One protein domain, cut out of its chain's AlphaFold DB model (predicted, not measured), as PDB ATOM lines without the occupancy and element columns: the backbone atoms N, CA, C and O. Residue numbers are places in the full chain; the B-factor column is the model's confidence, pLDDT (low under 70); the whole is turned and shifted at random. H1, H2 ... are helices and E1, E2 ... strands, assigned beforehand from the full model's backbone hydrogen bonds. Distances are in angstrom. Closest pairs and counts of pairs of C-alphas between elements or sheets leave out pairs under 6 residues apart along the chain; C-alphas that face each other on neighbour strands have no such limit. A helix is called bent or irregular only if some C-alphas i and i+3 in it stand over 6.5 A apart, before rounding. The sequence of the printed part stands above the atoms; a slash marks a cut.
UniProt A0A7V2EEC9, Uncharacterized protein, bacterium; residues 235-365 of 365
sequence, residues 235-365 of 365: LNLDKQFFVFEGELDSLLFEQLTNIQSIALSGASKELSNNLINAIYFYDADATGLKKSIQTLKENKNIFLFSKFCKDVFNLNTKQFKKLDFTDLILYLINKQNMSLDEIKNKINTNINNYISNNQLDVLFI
ATOM      1  N   LEU A 235     355.405 306.115 300.906       87.50
ATOM      2  CA  LEU A 235     354.163 305.523 301.409       87.50
ATOM      3  C   LEU A 235     354.436 304.401 302.419       87.50
ATOM      4  O   LEU A 235     355.515 303.820 302.412       87.50
ATOM      5  N   ASN A 236     353.427 304.061 303.224       86.56
ATOM      6  CA  ASN A 236     353.298 302.775 303.911       86.56
ATOM      7  C   ASN A 236     352.031 302.069 303.389       86.56
ATOM      8  O   ASN A 236     350.918 302.478 303.689       86.56
ATOM      9  N   LEU A 237     352.183 301.014 302.597       82.12
ATOM     10  CA  LEU A 237     351.111 300.391 301.816       82.12
ATOM     11  C   LEU A 237     350.165 299.577 302.698       82.12
ATOM     12  O   LEU A 237     349.067 299.274 302.242       82.12
ATOM     13  N   ASP A 238     350.539 299.280 303.946       83.06
ATOM     14  CA  ASP A 238     349.650 298.658 304.934       83.06
ATOM     15  C   ASP A 238     348.583 299.640 305.432       83.06
ATOM     16  O   ASP A 238     347.552 299.239 305.972       83.06
ATOM     17  N   LYS A 239     348.821 300.942 305.249       88.31
ATOM     18  CA  LYS A 239     347.879 302.005 305.580       88.31
ATOM     19  C   LYS A 239     347.152 302.478 304.333       88.31
ATOM     20  O   LYS A 239     347.694 302.488 303.228       88.31
ATOM     21  N   GLN A 240     345.926 302.940 304.541       91.81
ATOM     22  CA  GLN A 240     345.180 303.648 303.511       91.81
ATOM     23  C   GLN A 240     345.922 304.909 303.069       91.81
ATOM     24  O   GLN A 240     346.541 305.602 303.881       91.81
ATOM     25  N   PHE A 241     345.841 305.207 301.775       94.44
ATOM     26  CA  PHE A 241     346.425 306.410 301.199       94.44
ATOM     27  C   PHE A 241     345.572 306.983 300.091       94.44
ATOM     28  O   PHE A 241     344.882 306.256 299.375       94.44
ATOM     29  N   PHE A 242     345.668 308.297 299.929       96.25
ATOM     30  CA  PHE A 242     344.921 309.019 298.914       96.25
ATOM     31  C   PHE A 242     345.759 309.261 297.662       96.25
ATOM     32  O   PHE A 242     346.961 309.526 297.732       96.25
ATOM     33  N   VAL A 243     345.108 309.163 296.507       94.62
ATOM     34  CA  VAL A 243     345.716 309.316 295.185       94.62
ATOM     35  C   VAL A 243     345.100 310.531 294.506       94.62
ATOM     36  O   VAL A 243     343.930 310.489 294.134       94.62
ATOM     37  N   PHE A 244     345.888 311.590 294.341       94.75
ATOM     38  CA  PHE A 244     345.477 312.856 293.728       94.75
ATOM     39  C   PHE A 244     345.971 312.992 292.282       94.75
ATOM     40  O   PHE A 244     346.890 312.295 291.843       94.75
ATOM     41  N   GLU A 245     345.389 313.937 291.542       88.50
ATOM     42  CA  GLU A 245     345.881 314.326 290.213       88.50
ATOM     43  C   GLU A 245     347.110 315.254 290.288       88.50
ATOM     44  O   GLU A 245     347.985 315.185 289.425       88.50
ATOM     45  N   GLY A 246     347.198 316.100 291.323       89.75
ATOM     46  CA  GLY A 246     348.247 317.111 291.485       89.75
ATOM     47  C   GLY A 246     349.042 316.986 292.785       89.75
ATOM     48  O   GLY A 246     348.506 316.654 293.843       89.75
ATOM     49  N   GLU A 247     350.343 317.297 292.732       92.38
ATOM     50  CA  GLU A 247     351.235 317.204 293.897       92.38
ATOM     51  C   GLU A 247     350.875 318.188 295.015       92.38
ATOM     52  O   GLU A 247     351.049 317.880 296.191       92.38
ATOM     53  N   LEU A 248     350.378 319.379 294.666       93.50
ATOM     54  CA  LEU A 248     350.023 320.400 295.657       93.50
ATOM     55  C   LEU A 248     348.784 320.000 296.469       93.50
ATOM     56  O   LEU A 248     348.756 320.265 297.670       93.50
ATOM     57  N   ASP A 249     347.808 319.331 295.847       95.19
ATOM     58  CA  ASP A 249     346.629 318.802 296.542       95.19
ATOM     59  C   ASP A 249     347.012 317.680 297.500       95.19
ATOM     60  O   ASP A 249     346.603 317.702 298.658       95.19
ATOM     61  N   SER A 250     347.878 316.766 297.051       95.56
ATOM     62  CA  SER A 250     348.460 315.721 297.899       95.56
ATOM     63  C   SER A 250     349.189 316.323 299.110       95.56
ATOM     64  O   SER A 250     348.901 315.961 300.251       95.56
ATOM     65  N   LEU A 251     350.067 317.309 298.900       96.06
ATOM     66  CA  LEU A 251     350.780 317.973 299.998       96.06
ATOM     67  C   LEU A 251     349.834 318.649 300.996       96.06
ATOM     68  O   LEU A 251     350.020 318.510 302.206       96.06
ATOM     69  N   LEU A 252     348.830 319.380 300.505       96.75
ATOM     70  CA  LEU A 252     347.878 320.068 301.373       96.75
ATOM     71  C   LEU A 252     347.028 319.065 302.149       96.75
ATOM     72  O   LEU A 252     346.795 319.240 303.342       96.75
ATOM     73  N   PHE A 253     346.579 318.001 301.491       96.94
ATOM     74  CA  PHE A 253     345.784 316.961 302.120       96.94
ATOM     75  C   PHE A 253     346.543 316.270 303.253       96.94
ATOM     76  O   PHE A 253     346.022 316.173 304.366       96.94
ATOM     77  N   GLU A 254     347.786 315.854 303.009       95.44
ATOM     78  CA  GLU A 254     348.631 315.227 304.028       95.44
ATOM     79  C   GLU A 254     348.895 316.189 305.196       95.44
ATOM     80  O   GLU A 254     348.763 315.799 306.353       95.44
ATOM     81  N   GLN A 255     349.138 317.474 304.915       94.50
ATOM     82  CA  GLN A 255     349.299 318.514 305.937       94.50
ATOM     83  C   GLN A 255     348.055 318.690 306.827       94.50
ATOM     84  O   GLN A 255     348.179 318.979 308.018       94.50
ATOM     85  N   LEU A 256     346.847 318.591 306.263       95.31
ATOM     86  CA  LEU A 256     345.602 318.817 307.009       95.31
ATOM     87  C   LEU A 256     345.116 317.574 307.760       95.31
ATOM     88  O   LEU A 256     344.447 317.708 308.788       95.31
ATOM     89  N   THR A 257     345.433 316.384 307.251       95.25
ATOM     90  CA  THR A 257     344.851 315.124 307.737       95.25
ATOM     91  C   THR A 257     345.848 314.198 308.422       95.25
ATOM     92  O   THR A 257     345.439 313.305 309.159       95.25
ATOM     93  N   ASN A 258     347.152 314.393 308.200       94.19
ATOM     94  CA  ASN A 258     348.209 313.429 308.519       94.19
ATOM     95  C   ASN A 258     347.997 312.044 307.872       94.19
ATOM     96  O   ASN A 258     348.584 311.054 308.314       94.19
ATOM     97  N   ILE A 259     347.161 311.957 306.832       95.25
ATOM     98  CA  ILE A 259     346.971 310.750 306.032       95.25
ATOM     99  C   ILE A 259     347.906 310.836 304.830       95.25
ATOM    100  O   ILE A 259     347.899 311.812 304.080       95.25
ATOM    101  N   GLN A 260     348.699 309.786 304.644       95.19
ATOM    102  CA  GLN A 260     349.630 309.660 303.531       95.19
ATOM    103  C   GLN A 260     348.923 309.812 302.178       95.19
ATOM    104  O   GLN A 260     347.841 309.260 301.943       95.19
ATOM    105  N   SER A 261     349.558 310.542 301.267       95.25
ATOM    106  CA  SER A 261     349.018 310.739 299.926       95.25
ATOM    107  C   SER A 261     350.101 310.760 298.855       95.25
ATOM    108  O   SER A 261     351.283 310.984 299.129       95.25
ATOM    109  N   ILE A 262     349.676 310.499 297.623       94.06
ATOM    110  CA  ILE A 262     350.495 310.560 296.413       94.06
ATOM    111  C   ILE A 262     349.775 311.349 295.331       94.06
ATOM    112  O   ILE A 262     348.561 311.550 295.395       94.06
ATOM    113  N   ALA A 263     350.514 311.716 294.288       92.00
ATOM    114  CA  ALA A 263     349.939 312.289 293.082       92.00
ATOM    115  C   ALA A 263     350.466 311.608 291.817       92.00
ATOM    116  O   ALA A 263     351.661 311.327 291.683       92.00
ATOM    117  N   LEU A 264     349.550 311.363 290.883       86.69
ATOM    118  CA  LEU A 264     349.829 310.807 289.562       86.69
ATOM    119  C   LEU A 264     350.092 311.954 288.582       86.69
ATOM    120  O   LEU A 264     349.252 312.273 287.742       86.69
ATOM    121  N   SER A 265     351.235 312.629 288.712       66.50
ATOM    122  CA  SER A 265     351.575 313.710 287.790       66.50
ATOM    123  C   SER A 265     352.189 313.181 286.491       66.50
ATOM    124  O   SER A 265     353.098 312.352 286.469       66.50
ATOM    125  N   GLY A 266     351.689 313.674 285.355       53.66
ATOM    126  CA  GLY A 266     352.198 313.282 284.040       53.66
ATOM    127  C   GLY A 266     351.775 311.875 283.585       53.66
ATOM    128  O   GLY A 266     350.667 311.417 283.842       53.66
ATOM    129  N   ALA A 267     352.621 311.219 282.782       39.41
ATOM    130  CA  ALA A 267     352.281 310.035 281.978       39.41
ATOM    131  C   ALA A 267     351.986 308.735 282.769       39.41
ATOM    132  O   ALA A 267     351.623 307.726 282.157       39.41
ATOM    133  N   SER A 268     352.110 308.734 284.100       52.34
ATOM    134  CA  SER A 268     351.825 307.602 284.993       52.34
ATOM    135  C   SER A 268     350.316 307.479 285.259       52.34
ATOM    136  O   SER A 268     349.809 307.783 286.331       52.34
ATOM    137  N   LYS A 269     349.561 307.037 284.245       57.41
ATOM    138  CA  LYS A 269     348.087 307.120 284.248       57.41
ATOM    139  C   LYS A 269     347.362 306.231 285.263       57.41
ATOM    140  O   LYS A 269     346.186 306.472 285.508       57.41
ATOM    141  N   GLU A 270     348.009 305.216 285.831       60.88
ATOM    142  CA  GLU A 270     347.341 304.245 286.707       60.88
ATOM    143  C   GLU A 270     348.299 303.723 287.788       60.88
ATOM    144  O   GLU A 270     349.515 303.662 287.587       60.88
ATOM    145  N   LEU A 271     347.761 303.283 288.921       69.00
ATOM    146  CA  LEU A 271     348.476 302.415 289.861       69.00
ATOM    147  C   LEU A 271     348.210 300.945 289.509       69.00
ATOM    148  O   LEU A 271     347.359 300.643 288.673       69.00
ATOM    149  N   SER A 272     348.953 300.018 290.107       63.44
ATOM    150  CA  SER A 272     348.736 298.587 289.919       63.44
ATOM    151  C   SER A 272     347.355 298.226 290.461       63.44
ATOM    152  O   SER A 272     346.903 298.753 291.480       63.44
ATOM    153  N   ASN A 273     346.669 297.313 289.778       57.16
ATOM    154  CA  ASN A 273     345.299 296.931 290.129       57.16
ATOM    155  C   ASN A 273     345.189 296.208 291.486       57.16
ATOM    156  O   ASN A 273     344.079 295.985 291.953       57.16
ATOM    157  N   ASN A 274     346.315 295.880 292.126       60.38
ATOM    158  CA  ASN A 274     346.363 295.094 293.358       60.38
ATOM    159  C   ASN A 274     346.422 295.957 294.636       60.38
ATOM    160  O   ASN A 274     346.432 295.411 295.736       60.38
ATOM    161  N   LEU A 275     346.460 297.291 294.527       72.00
ATOM    162  CA  LEU A 275     346.564 298.179 295.692       72.00
ATOM    163  C   LEU A 275     345.188 298.462 296.307       72.00
ATOM    164  O   LEU A 275     344.567 299.487 296.035       72.00
ATOM    165  N   ILE A 276     344.734 297.554 297.173       72.50
ATOM    166  CA  ILE A 276     343.428 297.637 297.856       72.50
ATOM    167  C   ILE A 276     343.341 298.874 298.772       72.50
ATOM    168  O   ILE A 276     342.277 299.468 298.914       72.50
ATOM    169  N   ASN A 277     344.464 299.314 299.340       86.75
ATOM    170  CA  ASN A 277     344.522 300.449 300.270       86.75
ATOM    171  C   ASN A 277     344.563 301.830 299.584       86.75
ATOM    172  O   ASN A 277     344.568 302.853 300.271       86.75
ATOM    173  N   ALA A 278     344.585 301.876 298.248       91.25
ATOM    174  CA  ALA A 278     344.562 303.120 297.487       91.25
ATOM    175  C   ALA A 278     343.138 303.687 297.398       91.25
ATOM    176  O   ALA A 278     342.221 302.983 296.976       91.25
ATOM    177  N   ILE A 279     342.970 304.967 297.729       94.94
ATOM    178  CA  ILE A 279     341.709 305.709 297.620       94.94
ATOM    179  C   ILE A 279     341.898 306.826 296.597       94.94
ATOM    180  O   ILE A 279     342.661 307.766 296.817       94.94
ATOM    181  N   TYR A 280     341.207 306.742 295.465       94.50
ATOM    182  CA  TYR A 280     341.347 307.735 294.404       94.50
ATOM    183  C   TYR A 280     340.509 308.983 294.690       94.50
ATOM    184  O   TYR A 280     339.296 308.897 294.888       94.50
ATOM    185  N   PHE A 281     341.161 310.144 294.683       96.19
ATOM    186  CA  PHE A 281     340.554 311.456 294.866       96.19
ATOM    187  C   PHE A 281     340.624 312.216 293.541       96.19
ATOM    188  O   PHE A 281     341.698 312.628 293.105       96.19
ATOM    189  N   TYR A 282     339.470 312.409 292.905       94.12
ATOM    190  CA  TYR A 282     339.362 313.123 291.636       94.12
ATOM    191  C   TYR A 282     338.684 314.481 291.810       94.12
ATOM    192  O   TYR A 282     337.786 314.637 292.642       94.12
ATOM    193  N   ASP A 283     339.081 315.435 290.973       92.88
ATOM    194  CA  ASP A 283     338.527 316.788 290.956       92.88
ATOM    195  C   ASP A 283     337.030 316.777 290.610       92.88
ATOM    196  O   ASP A 283     336.533 315.923 289.868       92.88
ATOM    197  N   ALA A 284     336.293 317.789 291.072       92.19
ATOM    198  CA  ALA A 284     334.859 317.936 290.803       92.19
ATOM    199  C   ALA A 284     334.554 318.485 289.389       92.19
ATOM    200  O   ALA A 284     333.564 319.199 289.168       92.19
ATOM    201  N   ASP A 285     335.426 318.207 288.419       89.25
ATOM    202  CA  ASP A 285     335.304 318.621 287.027       89.25
ATOM    203  C   ASP A 285     334.820 317.471 286.121       89.25
ATOM    204  O   ASP A 285     334.681 316.323 286.531       89.25
ATOM    205  N   ALA A 286     334.514 317.762 284.854       88.81
ATOM    206  CA  ALA A 286     333.964 316.743 283.955       88.81
ATOM    207  C   ALA A 286     334.931 315.575 283.671       88.81
ATOM    208  O   ALA A 286     334.476 314.498 283.281       88.81
ATOM    209  N   THR A 287     336.240 315.789 283.807       87.62
ATOM    210  CA  THR A 287     337.268 314.766 283.594       87.62
ATOM    211  C   THR A 287     337.401 313.896 284.837       87.62
ATOM    212  O   THR A 287     337.333 312.672 284.716       87.62
ATOM    213  N   GLY A 288     337.509 314.517 286.011       88.25
ATOM    214  CA  GLY A 288     337.572 313.851 287.305       88.25
ATOM    215  C   GLY A 288     336.338 312.993 287.553       88.25
ATOM    216  O   GLY A 288     336.475 311.804 287.808       88.25
ATOM    217  N   LEU A 289     335.130 313.516 287.307       90.00
ATOM    218  CA  LEU A 289     333.890 312.737 287.430       90.00
ATOM    219  C   LEU A 289     333.890 311.487 286.536       90.00
ATOM    220  O   LEU A 289     333.522 310.404 286.982       90.00
ATOM    221  N   LYS A 290     334.342 311.593 285.278       90.25
ATOM    222  CA  LYS A 290     334.449 310.424 284.386       90.25
ATOM    223  C   LYS A 290     335.436 309.389 284.918       90.25
ATOM    224  O   LYS A 290     335.135 308.197 284.851       90.25
ATOM    225  N   LYS A 291     336.584 309.832 285.443       89.94
ATOM    226  CA  LYS A 291     337.571 308.948 286.071       89.94
ATOM    227  C   LYS A 291     337.000 308.288 287.324       89.94
ATOM    228  O   LYS A 291     337.112 307.075 287.432       89.94
ATOM    229  N   SER A 292     336.300 309.021 288.194       90.62
ATOM    230  CA  SER A 292     335.622 308.458 289.369       90.62
ATOM    231  C   SER A 292     334.686 307.314 288.982       90.62
ATOM    232  O   SER A 292     334.760 306.236 289.563       90.62
ATOM    233  N   ILE A 293     333.852 307.515 287.953       88.50
ATOM    234  CA  ILE A 293     332.926 306.487 287.457       88.50
ATOM    235  C   ILE A 293     333.690 305.268 286.928       88.50
ATOM    236  O   ILE A 293     333.295 304.134 287.192       88.50
ATOM    237  N   GLN A 294     334.759 305.480 286.155       89.06
ATOM    238  CA  GLN A 294     335.563 304.384 285.614       89.06
ATOM    239  C   GLN A 294     336.247 303.586 286.733       89.06
ATOM    240  O   GLN A 294     336.110 302.368 286.783       89.06
ATOM    241  N   THR A 295     336.918 304.266 287.656       87.88
ATOM    242  CA  THR A 295     337.635 303.657 288.780       87.88
ATOM    243  C   THR A 295     336.692 302.876 289.694       87.88
ATOM    244  O   THR A 295     337.013 301.764 290.111       87.88
ATOM    245  N   LEU A 296     335.483 303.392 289.928       87.44
ATOM    246  CA  LEU A 296     334.452 302.689 290.689       87.44
ATOM    247  C   LEU A 296     333.955 301.422 289.971       87.44
ATOM    248  O   LEU A 296     333.765 300.388 290.607       87.44
ATOM    249  N   LYS A 297     333.796 301.459 288.638       86.81
ATOM    250  CA  LYS A 297     333.464 300.266 287.827       86.81
ATOM    251  C   LYS A 297     334.557 299.200 287.866       86.81
ATOM    252  O   LYS A 297     334.262 298.020 287.705       86.81
ATOM    253  N   GLU A 298     335.801 299.606 288.091       85.44
ATOM    254  CA  GLU A 298     336.940 298.709 288.302       85.44
ATOM    255  C   GLU A 298     337.010 298.164 289.745       85.44
ATOM    256  O   GLU A 298     337.988 297.508 290.095       85.44
ATOM    257  N   ASN A 299     335.986 298.404 290.578       85.69
ATOM    258  CA  ASN A 299     335.905 298.011 291.994       85.69
ATOM    259  C   ASN A 299     337.045 298.572 292.863       85.69
ATOM    260  O   ASN A 299     337.411 297.982 293.881       85.69
ATOM    261  N   LYS A 300     337.621 299.712 292.468       87.88
ATOM    262  CA  LYS A 300     338.641 300.423 293.245       87.88
ATOM    263  C   LYS A 300     337.974 301.417 294.195       87.88
ATOM    264  O   LYS A 300     336.907 301.953 293.896       87.88
ATOM    265  N   ASN A 301     338.621 301.687 295.329       92.56
ATOM    266  CA  ASN A 301     338.121 302.664 296.294       92.56
ATOM    267  C   ASN A 301     338.280 304.085 295.744       92.56
ATOM    268  O   ASN A 301     339.371 304.486 295.342       92.56
ATOM    269  N   ILE A 302     337.211 304.871 295.772       94.81
ATOM    270  CA  ILE A 302     337.225 306.298 295.446       94.81
ATOM    271  C   ILE A 302     336.772 307.119 296.650       94.81
ATOM    272  O   ILE A 302     336.052 306.630 297.520       94.81
ATOM    273  N   PHE A 303     337.145 308.392 296.660       97.44
ATOM    274  CA  PHE A 303     336.552 309.389 297.535       97.44
ATOM    275  C   PHE A 303     335.371 310.071 296.832       97.44
ATOM    276  O   PHE A 303     335.519 310.646 295.752       97.44
ATOM    277  N   LEU A 304     334.189 310.031 297.447       96.94
ATOM    278  CA  LEU A 304     332.953 310.630 296.939       96.94
ATOM    279  C   LEU A 304     332.959 312.155 297.146       96.94
ATOM    280  O   LEU A 304     332.188 312.696 297.941       96.94
ATOM    281  N   PHE A 305     333.836 312.856 296.424       96.69
ATOM    282  CA  PHE A 305     334.121 314.278 296.639       96.69
ATOM    283  C   PHE A 305     332.892 315.186 296.474       96.69
ATOM    284  O   PHE A 305     332.619 316.021 297.337       96.69
ATOM    285  N   SER A 306     332.088 314.979 295.421       94.50
ATOM    286  CA  SER A 306     330.829 315.710 295.197       94.50
ATOM    287  C   SER A 306     329.869 315.587 296.385       94.50
ATOM    288  O   SER A 306     329.247 316.568 296.797       94.50
ATOM    289  N   LYS A 307     329.733 314.373 296.929       95.88
ATOM    290  CA  LYS A 307     328.863 314.070 298.068       95.88
ATOM    291  C   LYS A 307     329.406 314.688 299.352       95.88
ATOM    292  O   LYS A 307     328.667 315.354 300.063       95.88
ATOM    293  N   PHE A 308     330.706 314.553 299.593       97.62
ATOM    294  CA  PHE A 308     331.393 315.145 300.737       97.62
ATOM    295  C   PHE A 308     331.207 316.669 300.805       97.62
ATOM    296  O   PHE A 308     330.838 317.206 301.849       97.62
ATOM    297  N   CYS A 309     331.375 317.367 299.677       96.75
ATOM    298  CA  CYS A 309     331.133 318.808 299.578       96.75
ATOM    299  C   CYS A 309     329.694 319.200 299.952       96.75
ATOM    300  O   CYS A 309     329.489 320.205 300.639       96.75
ATOM    301  N   LYS A 310     328.698 318.417 299.521       96.06
ATOM    302  CA  LYS A 310     327.282 318.656 299.844       96.06
ATOM    303  C   LYS A 310     326.991 318.390 301.314       96.06
ATOM    304  O   LYS A 310     326.463 319.264 301.988       96.06
ATOM    305  N   ASP A 311     327.358 317.215 301.802       97.00
ATOM    306  CA  ASP A 311     326.880 316.704 303.083       97.00
ATOM    307  C   ASP A 311     327.651 317.312 304.272       97.00
ATOM    308  O   ASP A 311     327.072 317.571 305.324       97.00
ATOM    309  N   VAL A 312     328.955 317.584 304.119       97.31
ATOM    310  CA  VAL A 312     329.814 318.073 305.221       97.31
ATOM    311  C   VAL A 312     329.909 319.600 305.264       97.31
ATOM    312  O   VAL A 312     329.984 320.200 306.348       97.31
ATOM    313  N   PHE A 313     329.903 320.239 304.092       96.56
ATOM    314  CA  PHE A 313     330.101 321.687 303.942       96.56
ATOM    315  C   PHE A 313     328.886 322.430 303.378       96.56
ATOM    316  O   PHE A 313     328.959 323.645 303.175       96.56
ATOM    317  N   ASN A 314     327.763 321.737 303.154       95.81
ATOM    318  CA  ASN A 314     326.518 322.319 302.646       95.81
ATOM    319  C   ASN A 314     326.709 323.094 301.329       95.81
ATOM    320  O   ASN A 314     326.071 324.124 301.098       95.81
ATOM    321  N   LEU A 315     327.607 322.615 300.460       96.38
ATOM    322  CA  LEU A 315     327.859 323.221 299.155       96.38
ATOM    323  C   LEU A 315     326.866 322.703 298.116       96.38
ATOM    324  O   LEU A 315     326.699 321.502 297.921       96.38
ATOM    325  N   ASN A 316     326.251 323.612 297.367       94.06
ATOM    326  CA  ASN A 316     325.473 323.253 296.191       94.06
ATOM    327  C   ASN A 316     326.383 322.962 294.986       94.06
ATOM    328  O   ASN A 316     327.528 323.410 294.916       94.06
ATOM    329  N   THR A 317     325.842 322.269 293.979       90.62
ATOM    330  CA  THR A 317     326.594 321.848 292.786       90.62
ATOM    331  C   THR A 317     327.304 322.984 292.069       90.62
ATOM    332  O   THR A 317     328.372 322.763 291.520       90.62
ATOM    333  N   LYS A 318     326.764 324.209 292.066       92.25
ATOM    334  CA  LYS A 318     327.432 325.342 291.408       92.25
ATOM    335  C   LYS A 318     328.660 325.820 292.182       92.25
ATOM    336  O   LYS A 318     329.572 326.340 291.553       92.25
ATOM    337  N   GLN A 319     328.670 325.660 293.505       92.06
ATOM    338  CA  GLN A 319     329.761 326.105 294.374       92.06
ATOM    339  C   GLN A 319     330.973 325.182 294.291       92.06
ATOM    340  O   GLN A 319     332.087 325.688 294.257       92.06
ATOM    341  N   PHE A 320     330.766 323.862 294.222       89.94
ATOM    342  CA  PHE A 320     331.877 322.906 294.166       89.94
ATOM    343  C   PHE A 320     332.259 322.458 292.746       89.94
ATOM    344  O   PHE A 320     333.231 321.729 292.567       89.94
ATOM    345  N   LYS A 321     331.519 322.880 291.711       91.12
ATOM    346  CA  LYS A 321     331.820 322.507 290.321       91.12
ATOM    347  C   LYS A 321     333.236 322.945 289.944       91.12
ATOM    348  O   LYS A 321     333.524 324.140 289.966       91.12
ATOM    349  N   LYS A 322     334.045 322.004 289.456       91.06
ATOM    350  CA  LYS A 322     335.445 322.201 289.044       91.06
ATOM    351  C   LYS A 322     336.422 322.560 290.167       91.06
ATOM    352  O   LYS A 322     337.515 323.006 289.839       91.06
ATOM    353  N   LEU A 323     336.046 322.423 291.437       93.00
ATOM    354  CA  LEU A 323     337.037 322.561 292.500       93.00
ATOM    355  C   LEU A 323     337.956 321.334 292.492       93.00
ATOM    356  O   LEU A 323     337.481 320.209 292.310       93.00
ATOM    357  N   ASP A 324     339.243 321.571 292.712       93.31
ATOM    358  CA  ASP A 324     340.170 320.588 293.269       93.31
ATOM    359  C   ASP A 324     340.115 320.635 294.818       93.31
ATOM    360  O   ASP A 324     339.282 321.334 295.418       93.31
ATOM    361  N   PHE A 325     340.959 319.854 295.498       96.19
ATOM    362  CA  PHE A 325     340.990 319.860 296.965       96.19
ATOM    363  C   PHE A 325     341.460 321.214 297.510       96.19
ATOM    364  O   PHE A 325     340.848 321.747 298.437       96.19
ATOM    365  N   THR A 326     342.504 321.801 296.922       95.06
ATOM    366  CA  THR A 326     343.008 323.118 297.325       95.06
ATOM    367  C   THR A 326     341.939 324.204 297.190       95.06
ATOM    368  O   THR A 326     341.725 324.991 298.113       95.06
ATOM    369  N   ASP A 327     341.231 324.227 296.067       95.31
ATOM    370  CA  ASP A 327     340.158 325.158 295.755       95.31
ATOM    371  C   ASP A 327     339.001 325.027 296.751       95.31
ATOM    372  O   ASP A 327     338.443 326.047 297.161       95.31
ATOM    373  N   LEU A 328     338.673 323.808 297.209       96.50
ATOM    374  CA  LEU A 328     337.721 323.613 298.307       96.50
ATOM    375  C   LEU A 328     338.196 324.326 299.576       96.50
ATOM    376  O   LEU A 328     337.437 325.112 300.141       96.50
ATOM    377  N   ILE A 329     339.438 324.103 300.017       96.94
ATOM    378  CA  ILE A 329     339.954 324.738 301.241       96.94
ATOM    379  C   ILE A 329     339.882 326.266 301.124       96.94
ATOM    380  O   ILE A 329     339.402 326.948 302.032       96.94
ATOM    381  N   LEU A 330     340.290 326.812 299.977       94.94
ATOM    382  CA  LEU A 330     340.234 328.252 299.722       94.94
ATOM    383  C   LEU A 330     338.809 328.787 299.653       94.94
ATOM    384  O   LEU A 330     338.562 329.907 300.105       94.94
ATOM    385  N   TYR A 331     337.871 328.017 299.114       95.75
ATOM    386  CA  TYR A 331     336.463 328.381 299.104       95.75
ATOM    387  C   TYR A 331     335.911 328.477 300.529       95.75
ATOM    388  O   TYR A 331     335.286 329.479 300.880       95.75
ATOM    389  N   LEU A 332     336.174 327.476 301.369       96.56
ATOM    390  CA  LEU A 332     335.681 327.433 302.747       96.56
ATOM    391  C   LEU A 332     336.223 328.603 303.580       96.56
ATOM    392  O   LEU A 332     335.458 329.278 304.266       96.56
ATOM    393  N   ILE A 333     337.512 328.919 303.441       95.75
ATOM    394  CA  ILE A 333     338.126 330.057 304.138       95.75
ATOM    395  C   ILE A 333     337.544 331.381 303.630       95.75
ATOM    396  O   ILE A 333     337.037 332.183 304.407       95.75
ATOM    397  N   ASN A 334     337.586 331.621 302.316       93.94
ATOM    398  CA  ASN A 334     337.307 332.953 301.767       93.94
ATOM    399  C   ASN A 334     335.815 333.255 301.580       93.94
ATOM    400  O   ASN A 334     335.439 334.420 301.442       93.94
ATOM    401  N   LYS A 335     334.969 332.225 301.454       94.19
ATOM    402  CA  LYS A 335     333.534 332.374 301.158       94.19
ATOM    403  C   LYS A 335     332.632 331.874 302.274       94.19
ATOM    404  O   LYS A 335     331.536 332.411 302.400       94.19
ATOM    405  N   GLN A 336     333.068 330.895 303.065       92.62
ATOM    406  CA  GLN A 336     332.327 330.447 304.249       92.62
ATOM    407  C   GLN A 336     332.906 330.983 305.568       92.62
ATOM    408  O   GLN A 336     332.315 330.730 306.612       92.62
ATOM    409  N   ASN A 337     334.002 331.755 305.530       94.94
ATOM    410  CA  ASN A 337     334.676 332.316 306.709       94.94
ATOM    411  C   ASN A 337     335.047 331.259 307.760       94.94
ATOM    412  O   ASN A 337     335.064 331.549 308.954       94.94
ATOM    413  N   MET A 338     335.327 330.032 307.320       96.81
ATOM    414  CA  MET A 338     335.743 328.957 308.213       96.81
ATOM    415  C   MET A 338     337.218 329.091 308.581       96.81
ATOM    416  O   MET A 338     338.053 329.422 307.734       96.81
ATOM    417  N   SER A 339     337.556 328.765 309.827       95.69
ATOM    418  CA  SER A 339     338.959 328.657 310.231       95.69
ATOM    419  C   SER A 339     339.591 327.365 309.704       95.69
ATOM    420  O   SER A 339     338.914 326.367 309.442       95.69
ATOM    421  N   LEU A 340     340.921 327.351 309.563       93.62
ATOM    422  CA  LEU A 340     341.627 326.159 309.089       93.62
ATOM    423  C   LEU A 340     341.434 324.962 310.035       93.62
ATOM    424  O   LEU A 340     341.337 323.829 309.572       93.62
ATOM    425  N   ASP A 341     341.338 325.205 311.342       95.25
ATOM    426  CA  ASP A 341     341.147 324.144 312.335       95.25
ATOM    427  C   ASP A 341     339.726 323.571 312.303       95.25
ATOM    428  O   ASP A 341     339.555 322.355 312.389       95.25
ATOM    429  N   GLU A 342     338.705 324.400 312.065       96.88
ATOM    430  CA  GLU A 342     337.340 323.920 311.801       96.88
ATOM    431  C   GLU A 342     337.285 323.018 310.566       96.88
ATOM    432  O   GLU A 342     336.665 321.951 310.597       96.88
ATOM    433  N   ILE A 343     337.952 323.429 309.482       96.75
ATOM    434  CA  ILE A 343     338.024 322.659 308.237       96.75
ATOM    435  C   ILE A 343     338.724 321.318 308.484       96.75
ATOM    436  O   ILE A 343     338.162 320.274 308.151       96.75
ATOM    437  N   LYS A 344     339.907 321.327 309.117       96.19
ATOM    438  CA  LYS A 344     340.647 320.106 309.482       96.19
ATOM    439  C   LYS A 344     339.786 319.153 310.306       96.19
ATOM    440  O   LYS A 344     339.689 317.975 309.970       96.19
ATOM    441  N   ASN A 345     339.127 319.660 311.348       97.12
ATOM    442  CA  ASN A 345     338.283 318.852 312.226       97.12
ATOM    443  C   ASN A 345     337.125 318.210 311.457       97.12
ATOM    444  O   ASN A 345     336.898 317.005 311.584       97.12
ATOM    445  N   LYS A 346     336.425 318.973 310.609       97.50
ATOM    446  CA  LYS A 346     335.356 318.428 309.764       97.50
ATOM    447  C   LYS A 346     335.859 317.360 308.797       97.50
ATOM    448  O   LYS A 346     335.196 316.330 308.683       97.50
ATOM    449  N   ILE A 347     337.001 317.574 308.137       96.94
ATOM    450  CA  ILE A 347     337.591 316.582 307.226       96.94
ATOM    451  C   ILE A 347     337.925 315.305 308.000       96.94
ATOM    452  O   ILE A 347     337.377 314.253 307.688       96.94
ATOM    453  N   ASN A 348     338.738 315.402 309.053       95.69
ATOM    454  CA  ASN A 348     339.224 314.240 309.803       95.69
ATOM    455  C   ASN A 348     338.098 313.430 310.459       95.69
ATOM    456  O   ASN A 348     338.185 312.210 310.539       95.69
ATOM    457  N   THR A 349     337.012 314.090 310.873       96.81
ATOM    458  CA  THR A 349     335.850 313.414 311.476       96.81
ATOM    459  C   THR A 349     335.036 312.624 310.450       96.81
ATOM    460  O   THR A 349     334.400 311.631 310.792       96.81
ATOM    461  N   ASN A 350     335.020 313.069 309.192       96.94
ATOM    462  CA  ASN A 350     334.083 312.564 308.191       96.94
ATOM    463  C   ASN A 350     334.734 311.742 307.085       96.94
ATOM    464  O   ASN A 350     334.020 311.002 306.419       96.94
ATOM    465  N   ILE A 351     336.043 311.862 306.860       95.12
ATOM    466  CA  ILE A 351     336.695 311.388 305.636       95.12
ATOM    467  C   ILE A 351     336.398 309.920 305.298       95.12
ATOM    468  O   ILE A 351     336.074 309.604 304.155       95.12
ATOM    469  N   ASN A 352     336.394 309.041 306.302       94.31
ATOM    470  CA  ASN A 352     336.156 307.611 306.106       94.31
ATOM    471  C   ASN A 352     334.722 307.291 305.648       94.31
ATOM    472  O   ASN A 352     334.509 306.284 304.981       94.31
ATOM    473  N   ASN A 353     333.750 308.163 305.936       96.69
ATOM    474  CA  ASN A 353     332.341 307.973 305.568       96.69
ATOM    475  C   ASN A 353     332.068 308.226 304.075       96.69
ATOM    476  O   ASN A 353     330.966 307.958 303.597       96.69
ATOM    477  N   TYR A 354     333.045 308.773 303.350       96.88
ATOM    478  CA  TYR A 354     332.921 309.130 301.934       96.88
ATOM    479  C   TYR A 354     333.879 308.329 301.051       96.88
ATOM    480  O   TYR A 354     334.082 308.683 299.893       96.88
ATOM    481  N   ILE A 355     334.449 307.244 301.574       96.19
ATOM    482  CA  ILE A 355     335.194 306.262 300.784       96.19
ATOM    483  C   ILE A 355     334.206 305.198 300.304       96.19
ATOM    484  O   ILE A 355     333.426 304.679 301.101       96.19
ATOM    485  N   SER A 356     334.235 304.860 299.015       93.56
ATOM    486  CA  SER A 356     333.382 303.807 298.461       93.56
ATOM    487  C   SER A 356     334.062 303.014 297.350       93.56
ATOM    488  O   SER A 356     334.822 303.563 296.554       93.56
ATOM    489  N   ASN A 357     333.740 301.724 297.278       91.25
ATOM    490  CA  ASN A 357     333.982 300.837 296.139       91.25
ATOM    491  C   ASN A 357     332.675 300.253 295.566       91.25
ATOM    492  O   ASN A 357     332.714 299.351 294.728       91.25
ATOM    493  N   ASN A 358     331.513 300.736 296.016       90.31
ATOM    494  CA  ASN A 358     330.219 300.241 295.570       90.31
ATOM    495  C   ASN A 358     329.817 300.911 294.255       90.31
ATOM    496  O   ASN A 358     329.581 302.114 294.212       90.31
ATOM    497  N   GLN A 359     329.649 300.123 293.195       85.56
ATOM    498  CA  GLN A 359     329.266 300.616 291.868       85.56
ATOM    499  C   GLN A 359     327.971 301.447 291.848       85.56
ATOM    500  O   GLN A 359     327.822 302.312 290.987       85.56
ATOM    501  N   LEU A 360     327.048 301.225 292.791       87.62
ATOM    502  CA  LEU A 360     325.803 301.993 292.897       87.62
ATOM    503  C   LEU A 360     326.019 303.430 293.388       87.62
ATOM    504  O   LEU A 360     325.202 304.305 293.093       87.62
ATOM    505  N   ASP A 361     327.148 303.709 294.042       89.31
ATOM    506  CA  ASP A 361     327.497 305.056 294.497       89.31
ATOM    507  C   ASP A 361     327.900 305.990 293.348       89.31
ATOM    508  O   ASP A 361     328.137 307.178 293.562       89.31
ATOM    509  N   VAL A 362     327.859 305.494 292.104       86.25
ATOM    510  CA  VAL A 362     327.898 306.309 290.885       86.25
ATOM    511  C   VAL A 362     326.857 307.433 290.890       86.25
ATOM    512  O   VAL A 362     327.076 308.468 290.272       86.25
ATOM    513  N   LEU A 363     325.742 307.264 291.612       87.12
ATOM    514  CA  LEU A 363     324.698 308.280 291.780       87.12
ATOM    515  C   LEU A 363     325.150 309.495 292.610       87.12
ATOM    516  O   LEU A 363     324.517 310.551 292.552       87.12
ATOM    517  N   PHE A 364     326.212 309.340 293.402       86.62
ATOM    518  CA  PHE A 364     326.750 310.377 294.281       86.62
ATOM    519  C   PHE A 364     327.957 311.118 293.694       86.62
ATOM    520  O   PHE A 364     328.417 312.092 294.300       86.62
ATOM    521  N   ILE A 365     328.453 310.661 292.541       83.50
ATOM    522  CA  ILE A 365     329.504 311.302 291.742       83.50
ATOM    523  C   ILE A 365     328.865 312.431 290.936       83.50
ATOM    524  O   ILE A 365     329.271 313.601 291.161       83.50
TER     525      ILE A 365
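This is residues 235 to 365 of the 365 residues of an uncharacterized protein of bacterium (UniProt A0A7V2EEC9). A small parallel sheet of four short strands, twisted by 89 degrees from edge to edge, has helices round it: H1 covers the E2 edge on one face, while H2 grazes the sheet near E4, with H7 beside H2. H5 meets H1 with its residues 325 to 326 and reaches away from the sheet, H6 folds back from there, meeting H1 with its residues 344 to 348 and coming closest to H3 at Tyr 354, and short H4 packs on H3; the loop of residues 264 to 277 lies at one end of the long axis and the turn from H5 to H6 at the other. The printed part has 131 residues with seven named helices and four named strands, in the order E1 H1 E2 E3 H2 E4 H3 H4 H5 H6 H7. The sheet's order is E2 E1 E3 E4, and the class is mixed, helices and strands. The whole is compact, with a radius of gyration of the C-alphas of 13.9 A and spans of 41 by 30 by 27 A.

The sheet holds E1, residues 241 to 244, E2, residues 261 to 263, E3, residues 278 to 280, and E4, residues 301 to 303. E1, the longest strand by residues, begins with C-alpha 241 at (346.425, 306.410, 301.199) and is 9.9 A long. H1 is residues 247 to 257, 15.4 A, and H2 is residues 286 to 297, 16.9 A. H3 is residues 305 to 313, 11.2 A, H4 is residues 317 to 320, and H5 is residues 325 to 336, 15.5 A. H6, residues 340 to 354, is the longest helix by residues at 20.4 A, with C-alpha 340 at (341.627, 326.159, 309.089); it is irregular, with C-alphas 349 and 352 7.9 A apart. H7, residues 359 to 364, ends with C-alpha 364 at (326.750, 310.377, 294.281).

E2 and E4 are the edge strands. E2 and E1 are parallel at 27 degrees, with N 244 and O 262 2.9 A apart, within hydrogen-bond range. E1 and E3 are parallel at 32 degrees, with N 243 and O 279 at 2.8 A. E3 and E4 are parallel at 44 degrees, with N 303 and O 280 at 2.8 A. E1, H1, E2 and E3, H2, E4 are strand-helix-strand units, two parallel neighbour strands with a helix between, each with a right-handed crossover. H1 is on one face of the sheet, two layers, at a height over the sheet of 8.3 A; it lies over E2 and runs along the strands, at 9 degrees to E2 on the local plane. H2 only grazes the sheet with residues 291 to 296. H2 touches H7 at a shallow tilt of 28 degrees, opposite ways; their closest C-alphas, Leu 296 and Gln 359, are 5.7 A apart. The hub is H6, touching three helices. It is about perpendicular to H1, at 84 degrees, with the closest C-alphas, Leu 256 and Lys 344, 5.7 A apart. It touches H3 at a steep tilt of 53 degrees, the closest C-alphas being Phe 308 and Tyr 354, 6.3 A. H5 and H6 only just touch, with 3 pairs of C-alphas within 8 A, the closest being Ile 333 and Leu 340, 7.2 A. H5 touches H1 with residues 325 to 326 alone; the closest C-alphas, Asp 249 and Thr 326, are 5.7 A apart. H4 touches H3, with the C-alphas of Cys 309 and Phe 320 closest at 6.8 A. Every O i to N i+4 pair is within hydrogen-bond range in H1, H3 and H5; the counts are 7 of 8 in H2, 8 of 11 in H6 and 0 of 2 in H7, where 3 of 3 O i to N i+3 pairs are within range, and H4 is too short for an O i to N i+4 pair.

The two C-alphas farthest apart, those of Asn 274 and Asn 337, are 41.2 A apart. The printed part has no cut. The link from E2 to E3, 14 residues, is long; the others are tight. The mean pLDDT of the printed part is 89.9, and residues 265 to 274 are under 70.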